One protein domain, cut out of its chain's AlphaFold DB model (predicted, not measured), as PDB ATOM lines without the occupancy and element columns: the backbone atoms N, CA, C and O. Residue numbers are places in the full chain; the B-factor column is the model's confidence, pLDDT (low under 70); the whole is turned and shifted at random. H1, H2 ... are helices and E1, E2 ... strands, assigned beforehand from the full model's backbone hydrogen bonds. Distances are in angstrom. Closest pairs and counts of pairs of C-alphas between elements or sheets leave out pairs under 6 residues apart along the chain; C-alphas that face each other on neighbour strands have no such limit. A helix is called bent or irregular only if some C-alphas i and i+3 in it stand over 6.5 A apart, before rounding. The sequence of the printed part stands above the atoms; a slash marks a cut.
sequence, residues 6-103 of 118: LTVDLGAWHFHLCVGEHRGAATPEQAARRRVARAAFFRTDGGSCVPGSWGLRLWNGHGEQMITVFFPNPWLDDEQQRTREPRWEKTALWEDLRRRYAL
ATOM      1  N   LEU A   6      25.863  13.283  43.501       92.25
ATOM      2  CA  LEU A   6      26.825  13.860  42.571       92.25
ATOM      3  C   LEU A   6      26.304  13.609  41.157       92.25
ATOM      4  O   LEU A   6      26.034  12.463  40.802       92.25
ATOM      5  N   THR A   7      26.207  14.668  40.361       92.94
ATOM      6  CA  THR A   7      25.876  14.587  38.937       92.94
ATOM      7  C   THR A   7      27.034  15.149  38.134       92.94
ATOM      8  O   THR A   7      27.505  16.247  38.429       92.94
ATOM      9  N   VAL A   8      27.479  14.398  37.132       94.31
ATOM     10  CA  VAL A   8      28.452  14.856  36.139       94.31
ATOM     11  C   VAL A   8      27.778  14.787  34.782       94.31
ATOM     12  O   VAL A   8      27.330  13.712  34.391       94.31
ATOM     13  N   ASP A   9      27.721  15.920  34.089       95.25
ATOM     14  CA  ASP A   9      27.130  16.052  32.760       95.25
ATOM     15  C   ASP A   9      28.175  16.591  31.779       95.25
ATOM     16  O   ASP A   9      28.772  17.643  32.007       95.25
ATOM     17  N   LEU A  10      28.427  15.826  30.716       93.88
ATOM     18  CA  LEU A  10      29.374  16.147  29.649       93.88
ATOM     19  C   LEU A  10      28.661  16.281  28.290       93.88
ATOM     20  O   LEU A  10      29.295  16.192  27.236       93.88
ATOM     21  N   GLY A  11      27.337  16.461  28.297       95.62
ATOM     22  CA  GLY A  11      26.485  16.613  27.119       95.62
ATOM     23  C   GLY A  11      26.164  15.285  26.434       95.62
ATOM     24  O   GLY A  11      25.011  14.868  26.394       95.62
ATOM     25  N   ALA A  12      27.177  14.598  25.901       95.94
ATOM     26  CA  ALA A  12      26.979  13.323  25.197       95.94
ATOM     27  C   ALA A  12      26.652  12.160  26.149       95.94
ATOM     28  O   ALA A  12      26.014  11.184  25.760       95.94
ATOM     29  N   TRP A  13      27.107  12.260  27.395       95.69
ATOM     30  CA  TRP A  13      26.809  11.318  28.459       95.69
ATOM     31  C   TRP A  13      26.860  12.033  29.806       95.69
ATOM     32  O   TRP A  13      27.558  13.033  29.984       95.69
ATOM     33  N   HIS A  14      26.126  11.488  30.764       96.25
ATOM     34  CA  HIS A  14      26.145  11.922  32.148       96.25
ATOM     35  C   HIS A  14      26.017  10.706  33.057       96.25
ATOM     36  O   HIS A  14      25.600   9.625  32.632       96.25
ATOM     37  N   PHE A  15      26.368  10.874  34.326       93.81
ATOM     38  CA  PHE A  15      26.122   9.859  35.339       93.81
ATOM     39  C   PHE A  15      25.833  10.490  36.694       93.81
ATOM     40  O   PHE A  15      26.223  11.625  36.983       93.81
ATOM     41  N   HIS A  16      25.166   9.708  37.540       93.50
ATOM     42  CA  HIS A  16      24.824  10.090  38.900       93.50
ATOM     43  C   HIS A  16      25.407   9.088  39.888       93.50
ATOM     44  O   HIS A  16      25.304   7.875  39.695       93.50
ATOM     45  N   LEU A  17      25.968   9.591  40.983       94.06
ATOM     46  CA  LEU A  17      26.386   8.781  42.121       94.06
ATOM     47  C   LEU A  17      25.684   9.280  43.372       94.06
ATOM     48  O   LEU A  17      25.682  10.474  43.656       94.06
ATOM     49  N   CYS A  18      25.131   8.360  44.156       94.44
ATOM     50  CA  CYS A  18      24.641   8.705  45.484       94.44
ATOM     51  C   CYS A  18      25.864   8.766  46.410       94.44
ATOM     52  O   CYS A  18      26.386   7.726  46.806       94.44
ATOM     53  N   VAL A  19      26.366   9.962  46.707       93.44
ATOM     54  CA  VAL A  19      27.551  10.165  47.563       93.44
ATOM     55  C   VAL A  19      27.176  10.539  48.999       93.44
ATOM     56  O   VAL A  19      28.001  10.413  49.898       93.44
ATOM     57  N   GLY A  20      25.928  10.957  49.221       89.31
ATOM     58  CA  GLY A  20      25.354  11.258  50.531       89.31
ATOM     59  C   GLY A  20      24.027  10.538  50.774       89.31
ATOM     60  O   GLY A  20      23.672   9.579  50.083       89.31
ATOM     61  N   GLU A  21      23.291  10.989  51.789       87.12
ATOM     62  CA  GLU A  21      21.914  10.548  52.015       87.12
ATOM     63  C   GLU A  21      21.008  11.008  50.873       87.12
ATOM     64  O   GLU A  21      21.044  12.168  50.466       87.12
ATOM     65  N   HIS A  22      20.198  10.085  50.358       86.94
ATOM     66  CA  HIS A  22      19.296  10.317  49.235       86.94
ATOM     67  C   HIS A  22      17.933   9.686  49.516       86.94
ATOM     68  O   HIS A  22      17.841   8.681  50.221       86.94
ATOM     69  N   ARG A  23      16.867  10.274  48.962       84.25
ATOM     70  CA  ARG A  23      15.473   9.843  49.195       84.25
ATOM     71  C   ARG A  23      14.893   8.972  48.081       84.25
ATOM     72  O   ARG A  23      13.739   8.571  48.153       84.25
ATOM     73  N   GLY A  24      15.678   8.668  47.048       84.25
ATOM     74  CA  GLY A  24      15.200   7.959  45.860       84.25
ATOM     75  C   GLY A  24      15.116   6.436  45.992       84.25
ATOM     76  O   GLY A  24      14.901   5.767  44.981       84.25
ATOM     77  N   ALA A  25      15.359   5.862  47.174       88.88
ATOM     78  CA  ALA A  25      15.311   4.419  47.416       88.88
ATOM     79  C   ALA A  25      14.045   4.021  48.185       88.88
ATOM     80  O   ALA A  25      13.667   4.687  49.142       88.88
ATOM     81  N   ALA A  26      13.428   2.905  47.790       91.62
ATOM     82  CA  ALA A  26      12.218   2.391  48.430       91.62
ATOM     83  C   ALA A  26      12.508   1.719  49.783       91.62
ATOM     84  O   ALA A  26      11.633   1.664  50.643       91.62
ATOM     85  N   THR A  27      13.730   1.208  49.977       94.62
ATOM     86  CA  THR A  27      14.151   0.528  51.209       94.62
ATOM     87  C   THR A  27      15.525   1.013  51.688       94.62
ATOM     88  O   THR A  27      16.341   1.461  50.873       94.62
ATOM     89  N   PRO A  28      15.838   0.888  52.995       91.62
ATOM     90  CA  PRO A  28      17.169   1.200  53.526       91.62
ATOM     91  C   PRO A  28      18.290   0.372  52.885       91.62
ATOM     92  O   PRO A  28      19.373   0.890  52.620       91.62
ATOM     93  N   GLU A  29      18.022  -0.898  52.579       93.69
ATOM     94  CA  GLU A  29      18.972  -1.772  51.886       93.69
ATOM     95  C   GLU A  29      19.280  -1.248  50.477       93.69
ATOM     96  O   GLU A  29      20.443  -1.090  50.095       93.69
ATOM     97  N   GLN A  30      18.246  -0.879  49.714       93.50
ATOM     98  CA  GLN A  30      18.430  -0.268  48.401       93.50
ATOM     99  C   GLN A  30      19.186   1.066  48.511       93.50
ATOM    100  O   GLN A  30      20.011   1.381  47.649       93.50
ATOM    101  N   ALA A  31      18.943   1.847  49.568       92.50
ATOM    102  CA  ALA A  31      19.671   3.087  49.818       92.50
ATOM    103  C   ALA A  31      21.171   2.829  50.035       92.50
ATOM    104  O   ALA A  31      21.992   3.508  49.411       92.50
ATOM    105  N   ALA A  32      21.527   1.819  50.838       92.50
ATOM    106  CA  ALA A  32      22.909   1.416  51.100       92.50
ATOM    107  C   ALA A  32      23.618   0.885  49.844       92.50
ATOM    108  O   ALA A  32      24.765   1.255  49.580       92.50
ATOM    109  N   ARG A  33      22.927   0.085  49.023       94.38
ATOM    110  CA  ARG A  33      23.474  -0.442  47.762       94.38
ATOM    111  C   ARG A  33      23.690   0.637  46.697       94.38
ATOM    112  O   ARG A  33      24.580   0.514  45.860       94.38
ATOM    113  N   ARG A  34      22.890   1.703  46.708       93.81
ATOM    114  CA  ARG A  34      23.046   2.829  45.767       93.81
ATOM    115  C   ARG A  34      24.084   3.848  46.223       93.81
ATOM    116  O   ARG A  34      24.604   4.582  45.384       93.81
ATOM    117  N   ARG A  35      24.364   3.914  47.527       94.81
ATOM    118  CA  ARG A  35      25.284   4.884  48.124       94.81
ATOM    119  C   ARG A  35      26.731   4.418  48.034       94.81
ATOM    120  O   ARG A  35      27.049   3.289  48.400       94.81
ATOM    121  N   VAL A  36      27.610   5.320  47.607       96.62
ATOM    122  CA  VAL A  36      29.063   5.149  47.689       96.62
ATOM    123  C   VAL A  36      29.450   5.038  49.163       96.62
ATOM    124  O   VAL A  36      29.134   5.918  49.959       96.62
ATOM    125  N   ALA A  37      30.144   3.963  49.524       95.56
ATOM    126  CA  ALA A  37      30.612   3.719  50.888       95.56
ATOM    127  C   ALA A  37      32.141   3.710  51.001       95.56
ATOM    128  O   ALA A  37      32.682   3.952  52.076       95.56
ATOM    129  N   ARG A  38      32.849   3.443  49.898       95.69
ATOM    130  CA  ARG A  38      34.312   3.448  49.863       95.69
ATOM    131  C   ARG A  38      34.814   4.042  48.560       95.69
ATOM    132  O   ARG A  38      34.282   3.734  47.495       95.69
ATOM    133  N   ALA A  39      35.894   4.807  48.649       96.56
ATOM    134  CA  ALA A  39      36.686   5.246  47.512       96.56
ATOM    135  C   ALA A  39      38.167   4.956  47.785       96.56
ATOM    136  O   ALA A  39      38.624   5.094  48.918       96.56
ATOM    137  N   ALA A  40      38.914   4.537  46.766       96.81
ATOM    138  CA  ALA A  40      40.349   4.308  46.886       96.81
ATOM    139  C   ALA A  40      41.076   4.702  45.602       96.81
ATOM    140  O   ALA A  40      40.683   4.303  44.502       96.81
ATOM    141  N   PHE A  41      42.166   5.447  45.761       97.38
ATOM    142  CA  PHE A  41      43.152   5.608  44.701       97.38
ATOM    143  C   PHE A  41      43.916   4.295  44.533       97.38
ATOM    144  O   PHE A  41      44.288   3.664  45.524       97.38
ATOM    145  N   PHE A  42      44.175   3.894  43.294       95.12
ATOM    146  CA  PHE A  42      44.976   2.715  42.987       95.12
ATOM    147  C   PHE A  42      46.014   3.022  41.913       95.12
ATOM    148  O   PHE A  42      45.808   3.885  41.054       95.12
ATOM    149  N   ARG A  43      47.111   2.266  41.968       93.81
ATOM    150  CA  ARG A  43      48.076   2.124  40.886       93.81
ATOM    151  C   ARG A  43      48.270   0.637  40.610       93.81
ATOM    152  O   ARG A  43      48.398  -0.129  41.562       93.81
ATOM    153  N   THR A  44      48.293   0.232  39.347       91.19
ATOM    154  CA  THR A  44      48.774  -1.096  38.949       91.19
ATOM    155  C   THR A  44      50.153  -0.952  38.324       91.19
ATOM    156  O   THR A  44      50.404   0.013  37.606       91.19
ATOM    157  N   ASP A  45      51.046  -1.904  38.582       80.38
ATOM    158  CA  ASP A  45      52.396  -1.867  38.005       80.38
ATOM    159  C   ASP A  45      52.410  -2.322  36.526       80.38
ATOM    160  O   ASP A  45      53.382  -2.095  35.812       80.38
ATOM    161  N   GLY A  46      51.292  -2.872  36.034       74.94
ATOM    162  CA  GLY A  46      51.142  -3.350  34.658       74.94
ATOM    163  C   GLY A  46      51.812  -4.705  34.412       74.94
ATOM    164  O   GLY A  46      52.360  -5.329  35.318       74.94
ATOM    165  N   GLY A  47      51.734  -5.176  33.170       68.00
ATOM    166  CA  GLY A  47      52.442  -6.355  32.664       68.00
ATOM    167  C   GLY A  47      53.120  -6.044  31.327       68.00
ATOM    168  O   GLY A  47      52.986  -4.941  30.802       68.00
ATOM    169  N   SER A  48      53.819  -7.015  30.731       63.97
ATOM    170  CA  SER A  48      54.552  -6.827  29.460       63.97
ATOM    171  C   SER A  48      53.704  -6.181  28.346       63.97
ATOM    172  O   SER A  48      54.184  -5.310  27.611       63.97
ATOM    173  N   CYS A  49      52.424  -6.558  28.271       65.81
ATOM    174  CA  CYS A  49      51.483  -6.111  27.241       65.81
ATOM    175  C   CYS A  49      50.521  -5.001  27.688       65.81
ATOM    176  O   CYS A  49      49.856  -4.417  26.838       65.81
ATOM    177  N   VAL A  50      50.426  -4.702  28.988       68.06
ATOM    178  CA  VAL A  50      49.469  -3.717  29.521       68.06
ATOM    179  C   VAL A  50      50.223  -2.740  30.417       68.06
ATOM    180  O   VAL A  50      50.690  -3.155  31.479       68.06
ATOM    181  N   PRO A  51      50.359  -1.462  30.023       79.00
ATOM    182  CA  PRO A  51      50.964  -0.455  30.883       79.00
ATOM    183  C   PRO A  51      50.270  -0.387  32.248       79.00
ATOM    184  O   PRO A  51      49.079  -0.689  32.376       79.00
ATOM    185  N   GLY A  52      51.008   0.041  33.273       89.50
ATOM    186  CA  GLY A  52      50.419   0.345  34.575       89.50
ATOM    187  C   GLY A  52      49.247   1.323  34.455       89.50
ATOM    188  O   GLY A  52      49.119   2.043  33.466       89.50
ATOM    189  N   SER A  53      48.357   1.335  35.439       93.06
ATOM    190  CA  SER A  53      47.172   2.201  35.454       93.06
ATOM    191  C   SER A  53      47.106   3.007  36.734       93.06
ATOM    192  O   SER A  53      47.426   2.492  37.799       93.06
ATOM    193  N   TRP A  54      46.618   4.241  36.633       96.25
ATOM    194  CA  TRP A  54      46.366   5.138  37.755       96.25
ATOM    195  C   TRP A  54      44.880   5.458  37.781       96.25
ATOM    196  O   TRP A  54      44.301   5.837  36.763       96.25
ATOM    197  N   GLY A  55      44.243   5.278  38.931       96.81
ATOM    198  CA  GLY A  55      42.798   5.411  39.001       96.81
ATOM    199  C   GLY A  55      42.251   5.721  40.380       96.81
ATOM    200  O   GLY A  55      42.964   5.684  41.386       96.81
ATOM    201  N   LEU A  56      40.953   6.002  40.387       97.38
ATOM    202  CA  LEU A  56      40.086   6.076  41.553       97.38
ATOM    203  C   LEU A  56      38.970   5.046  41.365       97.38
ATOM    204  O   LEU A  56      38.304   5.024  40.328       97.38
ATOM    205  N   ARG A  57      38.760   4.184  42.356       97.75
ATOM    206  CA  ARG A  57      37.690   3.184  42.339       97.75
ATOM    207  C   ARG A  57      36.740   3.400  43.502       97.75
ATOM    208  O   ARG A  57      37.181   3.702  44.610       97.75
ATOM    209  N   LEU A  58      35.444   3.278  43.225       97.69
ATOM    210  CA  LEU A  58      34.367   3.474  44.190       97.69
ATOM    211  C   LEU A  58      33.570   2.182  44.360       97.69
ATOM    212  O   LEU A  58      33.328   1.461  43.388       97.69
ATOM    213  N   TRP A  59      33.137   1.925  45.591       97.94
ATOM    214  CA  TRP A  59      32.299   0.788  45.961       97.94
ATOM    215  C   TRP A  59      31.092   1.245  46.771       97.94
ATOM    216  O   TRP A  59      31.173   2.233  47.510       97.94
ATOM    217  N   ASN A  60      29.991   0.507  46.656       96.31
ATOM    218  CA  ASN A  60      28.790   0.761  47.444       96.31
ATOM    219  C   ASN A  60      28.859   0.149  48.852       96.31
ATOM    220  O   ASN A  60      29.845  -0.494  49.220       96.31
ATOM    221  N   GLY A  61      27.789   0.323  49.636       91.25
ATOM    222  CA  GLY A  61      27.662  -0.234  50.988       91.25
ATOM    223  C   GLY A  61      27.735  -1.761  51.081       91.25
ATOM    224  O   GLY A  61      27.916  -2.278  52.177       91.25
ATOM    225  N   HIS A  62      27.624  -2.483  49.962       94.81
ATOM    226  CA  HIS A  62      27.744  -3.944  49.901       94.81
ATOM    227  C   HIS A  62      29.116  -4.398  49.374       94.81
ATOM    228  O   HIS A  62      29.344  -5.586  49.164       94.81
ATOM    229  N   GLY A  63      30.048  -3.465  49.149       94.94
ATOM    230  CA  GLY A  63      31.375  -3.777  48.622       94.94
ATOM    231  C   GLY A  63      31.400  -4.076  47.120       94.94
ATOM    232  O   GLY A  63      32.435  -4.495  46.603       94.94
ATOM    233  N   GLU A  64      30.307  -3.827  46.399       96.81
ATOM    234  CA  GLU A  64      30.246  -3.982  44.946       96.81
ATOM    235  C   GLU A  64      30.924  -2.784  44.272       96.81
ATOM    236  O   GLU A  64      30.740  -1.636  44.685       96.81
ATOM    237  N   GLN A  65      31.721  -3.034  43.229       97.25
ATOM    238  CA  GLN A  65      32.355  -1.958  42.469       97.25
ATOM    239  C   GLN A  65      31.289  -1.164  41.704       97.25
ATOM    240  O   GLN A  65      30.544  -1.736  40.913       97.25
ATOM    241  N   MET A  66      31.271   0.156  41.889       96.56
ATOM    242  CA  MET A  66      30.343   1.056  41.198       96.56
ATOM    243  C   MET A  66      30.968   1.645  39.935       96.56
ATOM    244  O   MET A  66      30.467   1.452  38.835       96.56
ATOM    245  N   ILE A  67      32.083   2.362  40.088       96.38
ATOM    246  CA  ILE A  67      32.757   3.052  38.987       96.38
ATOM    247  C   ILE A  67      34.269   3.026  39.195       96.38
ATOM    248  O   ILE A  67      34.769   3.030  40.324       96.38
ATOM    249  N   THR A  68      34.994   2.991  38.079       96.81
ATOM    250  CA  THR A  68      36.432   3.250  38.021       96.81
ATOM    251  C   THR A  68      36.664   4.476  37.150       96.81
ATOM    252  O   THR A  68      36.234   4.496  36.001       96.81
ATOM    253  N   VAL A  69      37.351   5.474  37.695       95.62
ATOM    254  CA  VAL A  69      37.824   6.647  36.959       95.62
ATOM    255  C   VAL A  69      39.313   6.463  36.712       95.62
ATOM    256  O   VAL A  69      40.085   6.327  37.664       95.62
ATOM    257  N   PHE A  70      39.713   6.431  35.443       95.12
ATOM    258  CA  PHE A  70      41.116   6.359  35.051       95.12
ATOM    259  C   PHE A  70      41.683   7.761  34.858       95.12
ATOM    260  O   PHE A  70      41.051   8.622  34.248       95.12
ATOM    261  N   PHE A  71      42.878   7.975  35.393       95.81
ATOM    262  CA  PHE A  71      43.656   9.187  35.176       95.81
ATOM    263  C   PHE A  71      44.547   9.022  33.939       95.81
ATOM    264  O   PHE A  71      44.752   7.890  33.487       95.81
ATOM    265  N   PRO A  72      45.089  10.127  33.391       95.00
ATOM    266  CA  PRO A  72      46.032  10.062  32.283       95.00
ATOM    267  C   PRO A  72      47.169   9.068  32.545       95.00
ATOM    268  O   PRO A  72      47.754   9.032  33.630       95.00
ATOM    269  N   ASN A  73      47.469   8.246  31.541       94.00
ATOM    270  CA  ASN A  73      48.503   7.224  31.627       94.00
ATOM    271  C   ASN A  73      49.837   7.785  31.099       94.00
ATOM    272  O   ASN A  73      49.859   8.284  29.973       94.00
ATOM    273  N   PRO A  74      50.954   7.683  31.845       95.00
ATOM    274  CA  PRO A  74      52.261   8.153  31.385       95.00
ATOM    275  C   PRO A  74      52.767   7.422  30.133       95.00
ATOM    276  O   PRO A  74      53.602   7.961  29.416       95.00
ATOM    277  N   TRP A  75      52.264   6.223  29.844       93.19
ATOM    278  CA  TRP A  75      52.663   5.419  28.686       93.19
ATOM    279  C   TRP A  75      51.764   5.591  27.464       93.19
ATOM    280  O   TRP A  75      51.994   4.903  26.474       93.19
ATOM    281  N   LEU A  76      50.728   6.433  27.530       92.50
ATOM    282  CA  LEU A  76      49.799   6.645  26.421       92.50
ATOM    283  C   LEU A  76      49.870   8.093  25.921       92.50
ATOM    284  O   LEU A  76      49.958   9.040  26.713       92.50
ATOM    285  N   ASP A  77      49.852   8.275  24.605       92.25
ATOM    286  CA  ASP A  77      49.596   9.575  23.984       92.25
ATOM    287  C   ASP A  77      48.100   9.921  24.003       92.25
ATOM    288  O   ASP A  77      47.301   9.275  24.690       92.25
ATOM    289  N   ASP A  78      47.737  11.017  23.350       91.88
ATOM    290  CA  ASP A  78      46.383  11.562  23.432       91.88
ATOM    291  C   ASP A  78      45.417  10.772  22.526       91.88
ATOM    292  O   ASP A  78      44.217  10.699  22.796       91.88
ATOM    293  N   GLU A  79      45.965  10.053  21.544       93.62
ATOM    294  CA  GLU A  79      45.322   9.038  20.710       93.62
ATOM    295  C   GLU A  79      45.286   7.642  21.372       93.62
ATOM    296  O   GLU A  79      44.910   6.650  20.733       93.62
ATOM    297  N   GLN A  80      45.650   7.548  22.658       88.88
ATOM    298  CA  GLN A  80      45.688   6.313  23.454       88.88
ATOM    299  C   GLN A  80      46.665   5.249  22.918       88.88
ATOM    300  O   GLN A  80      46.518   4.059  23.212       88.88
ATOM    301  N   GLN A  81      47.676   5.649  22.145       90.44
ATOM    302  CA  GLN A  81      48.730   4.767  21.651       90.44
ATOM    303  C   GLN A  81      49.901   4.701  22.626       90.44
ATOM    304  O   GLN A  81      50.230   5.660  23.326       90.44
ATOM    305  N   ARG A  82      50.558   3.537  22.672       89.94
ATOM    306  CA  ARG A  82      51.690   3.305  23.569       89.94
ATOM    307  C   ARG A  82      52.909   4.113  23.130       89.94
ATOM    308  O   ARG A  82      53.414   3.938  22.023       89.94
ATOM    309  N   THR A  83      53.442   4.917  24.040       91.50
ATOM    310  CA  THR A  83      54.702   5.631  23.850       91.50
ATOM    311  C   THR A  83      55.894   4.744  24.199       91.50
ATOM    312  O   THR A  83      55.802   3.805  24.995       91.50
ATOM    313  N   ARG A  84      57.049   5.053  23.599       90.44
ATOM    314  CA  ARG A  84      58.314   4.382  23.923       90.44
ATOM    315  C   ARG A  84      58.821   4.761  25.316       90.44
ATOM    316  O   ARG A  84      59.229   3.882  26.063       90.44
ATOM    317  N   GLU A  85      58.797   6.053  25.632       93.38
ATOM    318  CA  GLU A  85      59.236   6.605  26.916       93.38
ATOM    319  C   GLU A  85      58.021   7.121  27.709       93.38
ATOM    320  O   GLU A  85      57.073   7.637  27.096       93.38
ATOM    321  N   PRO A  86      58.020   6.995  29.048       92.88
ATOM    322  CA  PRO A  86      56.921   7.460  29.883       92.88
ATOM    323  C   PRO A  86      56.959   8.979  30.092       92.88
ATOM    324  O   PRO A  86      58.006   9.563  30.368       92.88
ATOM    325  N   ARG A  87      55.782   9.603  30.044       94.94
ATOM    326  CA  ARG A  87      55.523  11.011  30.372       94.94
ATOM    327  C   ARG A  87      54.969  11.131  31.790       94.94
ATOM    328  O   ARG A  87      53.754  11.177  31.992       94.94
ATOM    329  N   TRP A  88      55.853  11.092  32.788       94.88
ATOM    330  CA  TRP A  88      55.478  11.059  34.211       94.88
ATOM    331  C   TRP A  88      54.701  12.294  34.673       94.88
ATOM    332  O   TRP A  88      53.888  12.194  35.584       94.88
ATOM    333  N   GLU A  89      54.848  13.434  34.009       96.62
ATOM    334  CA  GLU A  89      54.043  14.629  34.257       96.62
ATOM    335  C   GLU A  89      52.526  14.371  34.140       96.62
ATOM    336  O   GLU A  89      51.737  15.025  34.826       96.62
ATOM    337  N   LYS A  90      52.103  13.358  33.363       95.62
ATOM    338  CA  LYS A  90      50.695  12.944  33.254       95.62
ATOM    339  C   LYS A  90      50.119  12.408  34.578       95.62
ATOM    340  O   LYS A  90      48.903  12.461  34.763       95.62
ATOM    341  N   THR A  91      50.943  11.942  35.526       96.19
ATOM    342  CA  THR A  91      50.467  11.437  36.833       96.19
ATOM    343  C   THR A  91      50.230  12.537  37.868       96.19
ATOM    344  O   THR A  91      49.647  12.256  38.919       96.19
ATOM    345  N   ALA A  92      50.611  13.790  37.587       97.31
ATOM    346  CA  ALA A  92      50.619  14.874  38.573       97.31
ATOM    347  C   ALA A  92      49.256  15.100  39.254       97.31
ATOM    348  O   ALA A  92      49.193  15.224  40.479       97.31
ATOM    349  N   LEU A  93      48.157  15.083  38.488       97.25
ATOM    350  CA  LEU A  93      46.805  15.253  39.034       97.25
ATOM    351  C   LEU A  93      46.414  14.104  39.974       97.25
ATOM    352  O   LEU A  93      45.842  14.338  41.038       97.25
ATOM    353  N   TRP A  94      46.721  12.861  39.594       97.25
ATOM    354  CA  TRP A  94      46.425  11.700  40.436       97.25
ATOM    355  C   TRP A  94      47.199  11.774  41.752       97.25
ATOM    356  O   TRP A  94      46.639  11.525  42.820       97.25
ATOM    357  N   GLU A  95      48.478  12.144  41.685       96.38
ATOM    358  CA  GLU A  95      49.313  12.265  42.874       96.38
ATOM    359  C   GLU A  95      48.831  13.375  43.804       96.38
ATOM    360  O   GLU A  95      48.796  13.168  45.018       96.38
ATOM    361  N   ASP A  96      48.432  14.522  43.254       96.62
ATOM    362  CA  ASP A  96      47.910  15.642  44.032       96.62
ATOM    363  C   ASP A  96      46.617  15.284  44.772       96.62
ATOM    364  O   ASP A  96      46.539  15.400  45.999       96.62
ATOM    365  N   LEU A  97      45.637  14.730  44.054       96.56
ATOM    366  CA  LEU A  97      44.372  14.312  44.654       96.56
ATOM    367  C   LEU A  97      44.578  13.199  45.686       96.56
ATOM    368  O   LEU A  97      43.996  13.250  46.773       96.56
ATOM    369  N   ARG A  98      45.440  12.216  45.397       95.62
ATOM    370  CA  ARG A  98      45.766  11.167  46.369       95.62
ATOM    371  C   ARG A  98      46.396  11.764  47.622       95.62
ATOM    372  O   ARG A  98      46.016  11.370  48.724       95.62
ATOM    373  N   ARG A  99      47.337  12.704  47.481       95.31
ATOM    374  CA  ARG A  99      47.949  13.375  48.634       95.31
ATOM    375  C   ARG A  99      46.901  14.101  49.472       95.31
ATOM    376  O   ARG A  99      46.880  13.925  50.685       95.31
ATOM    377  N   ARG A 100      46.005  14.849  48.831       95.25
ATOM    378  CA  ARG A 100      44.980  15.649  49.513       95.25
ATOM    379  C   ARG A 100      43.913  14.814  50.222       95.25
ATOM    380  O   ARG A 100      43.472  15.199  51.297       95.25
ATOM    381  N   TYR A 101      43.479  13.707  49.620       92.88
ATOM    382  CA  TYR A 101      42.278  12.992  50.073       92.88
ATOM    383  C   TYR A 101      42.540  11.609  50.672       92.88
ATOM    384  O   TYR A 101      41.672  11.087  51.364       92.88
ATOM    385  N   ALA A 102      43.707  11.002  50.437       88.56
ATOM    386  CA  ALA A 102      44.027   9.674  50.969       88.56
ATOM    387  C   ALA A 102      45.053   9.695  52.112       88.56
ATOM    388  O   ALA A 102      45.140   8.718  52.852       88.56
ATOM    389  N   LEU A 103      45.827  10.777  52.281       68.31
ATOM    390  CA  LEU A 103      46.854  10.850  53.330       68.31
ATOM    391  C   LEU A 103      46.330  11.355  54.684       68.31
ATOM    392  O   LEU A 103      47.000  11.154  55.690       68.31
TER     393      LEU A 103
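This is residues 6 to 103 of the 118 residues of an uncharacterized protein of Cyanobacteria bacterium 13_1_40CM_2_61_4 (UniProt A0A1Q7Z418). A narrow, twisted sheet of three strands, E3, E4 and E5, has helix H2 slantwise over one of its faces, while the short helix H1 sits at one end of the sheet and the long link of residues 71 to 87 loops out beyond the other end. A separate two-stranded hairpin, E1 and E2, lies near the H1 end, and its tip, residues 9 to 14, sticks out. The printed part has 98 residues, with two named helices and five named strands in the order E1 E2 H1 E3 E4 E5 H2; the sheet order E3 - E4 - E5 is antiparallel, as is the pair E1 - E2, and the class is mixed, helices and strands. The whole is loose, with a radius of gyration of the C-alphas of 16.5 A, and elongated, spanning 52 by 33 by 27 A.

E1, residues 6 to 9, begins with C-alpha 6 at (26.825, 13.860, 42.571). E2 is residues 14 to 18 and H1 is residues 28 to 34. E3, residues 36 to 44, measures 22.4 A from first to last C-alpha and begins at (29.063, 5.149, 47.689). E4, residues 53 to 60, measures 22.0 A, and E5, residues 65 to 70, measures 14.2 A. H2, residues 88 to 103, measures 21.0 A and ends with C-alpha 103 at (46.854, 10.850, 53.330).

E3, E4 and E5 form a meander, each strand the antiparallel neighbour of the one before. In the hairpin E3 and E4, N 40 and O 57 are 2.9 A apart, within hydrogen-bond range; in the hairpin E4 and E5, N 69 and O 56 are 2.8 A apart. H2 is on this sheet, over E3 and E4, at a height over the sheet of 9.9 A. On the local plane it stands at 38 degrees to E3, slantwise to the strands. The closest C-alphas of E3 and H2 are those of Phe 41 and Arg 98, 6.4 A apart. H2 is irregular, with C-alphas 90 and 93 7.3 A apart, and has a kink of 30 degrees near residue 95. H1 is also on the sheet; the closest C-alphas of H1 and E4 are those of Arg 33 and Asn 60, 5.5 A apart. H1 and H2 are apart. In the hairpin E1 and E2, N 6 and O 17 are 2.8 A apart, within hydrogen-bond range. In H1 every O i to N i+4 pair is within hydrogen-bond range; in H2, 8 of 12 are.

The two C-alphas farthest apart are those of Ala 26 and Arg 84, 52.2 A. The printed part has no cut. The link from E5 to H2, 17 residues, is long. The mean pLDDT of the printed part is 92.1; residues 47 to 50 and residue 103 are under 70.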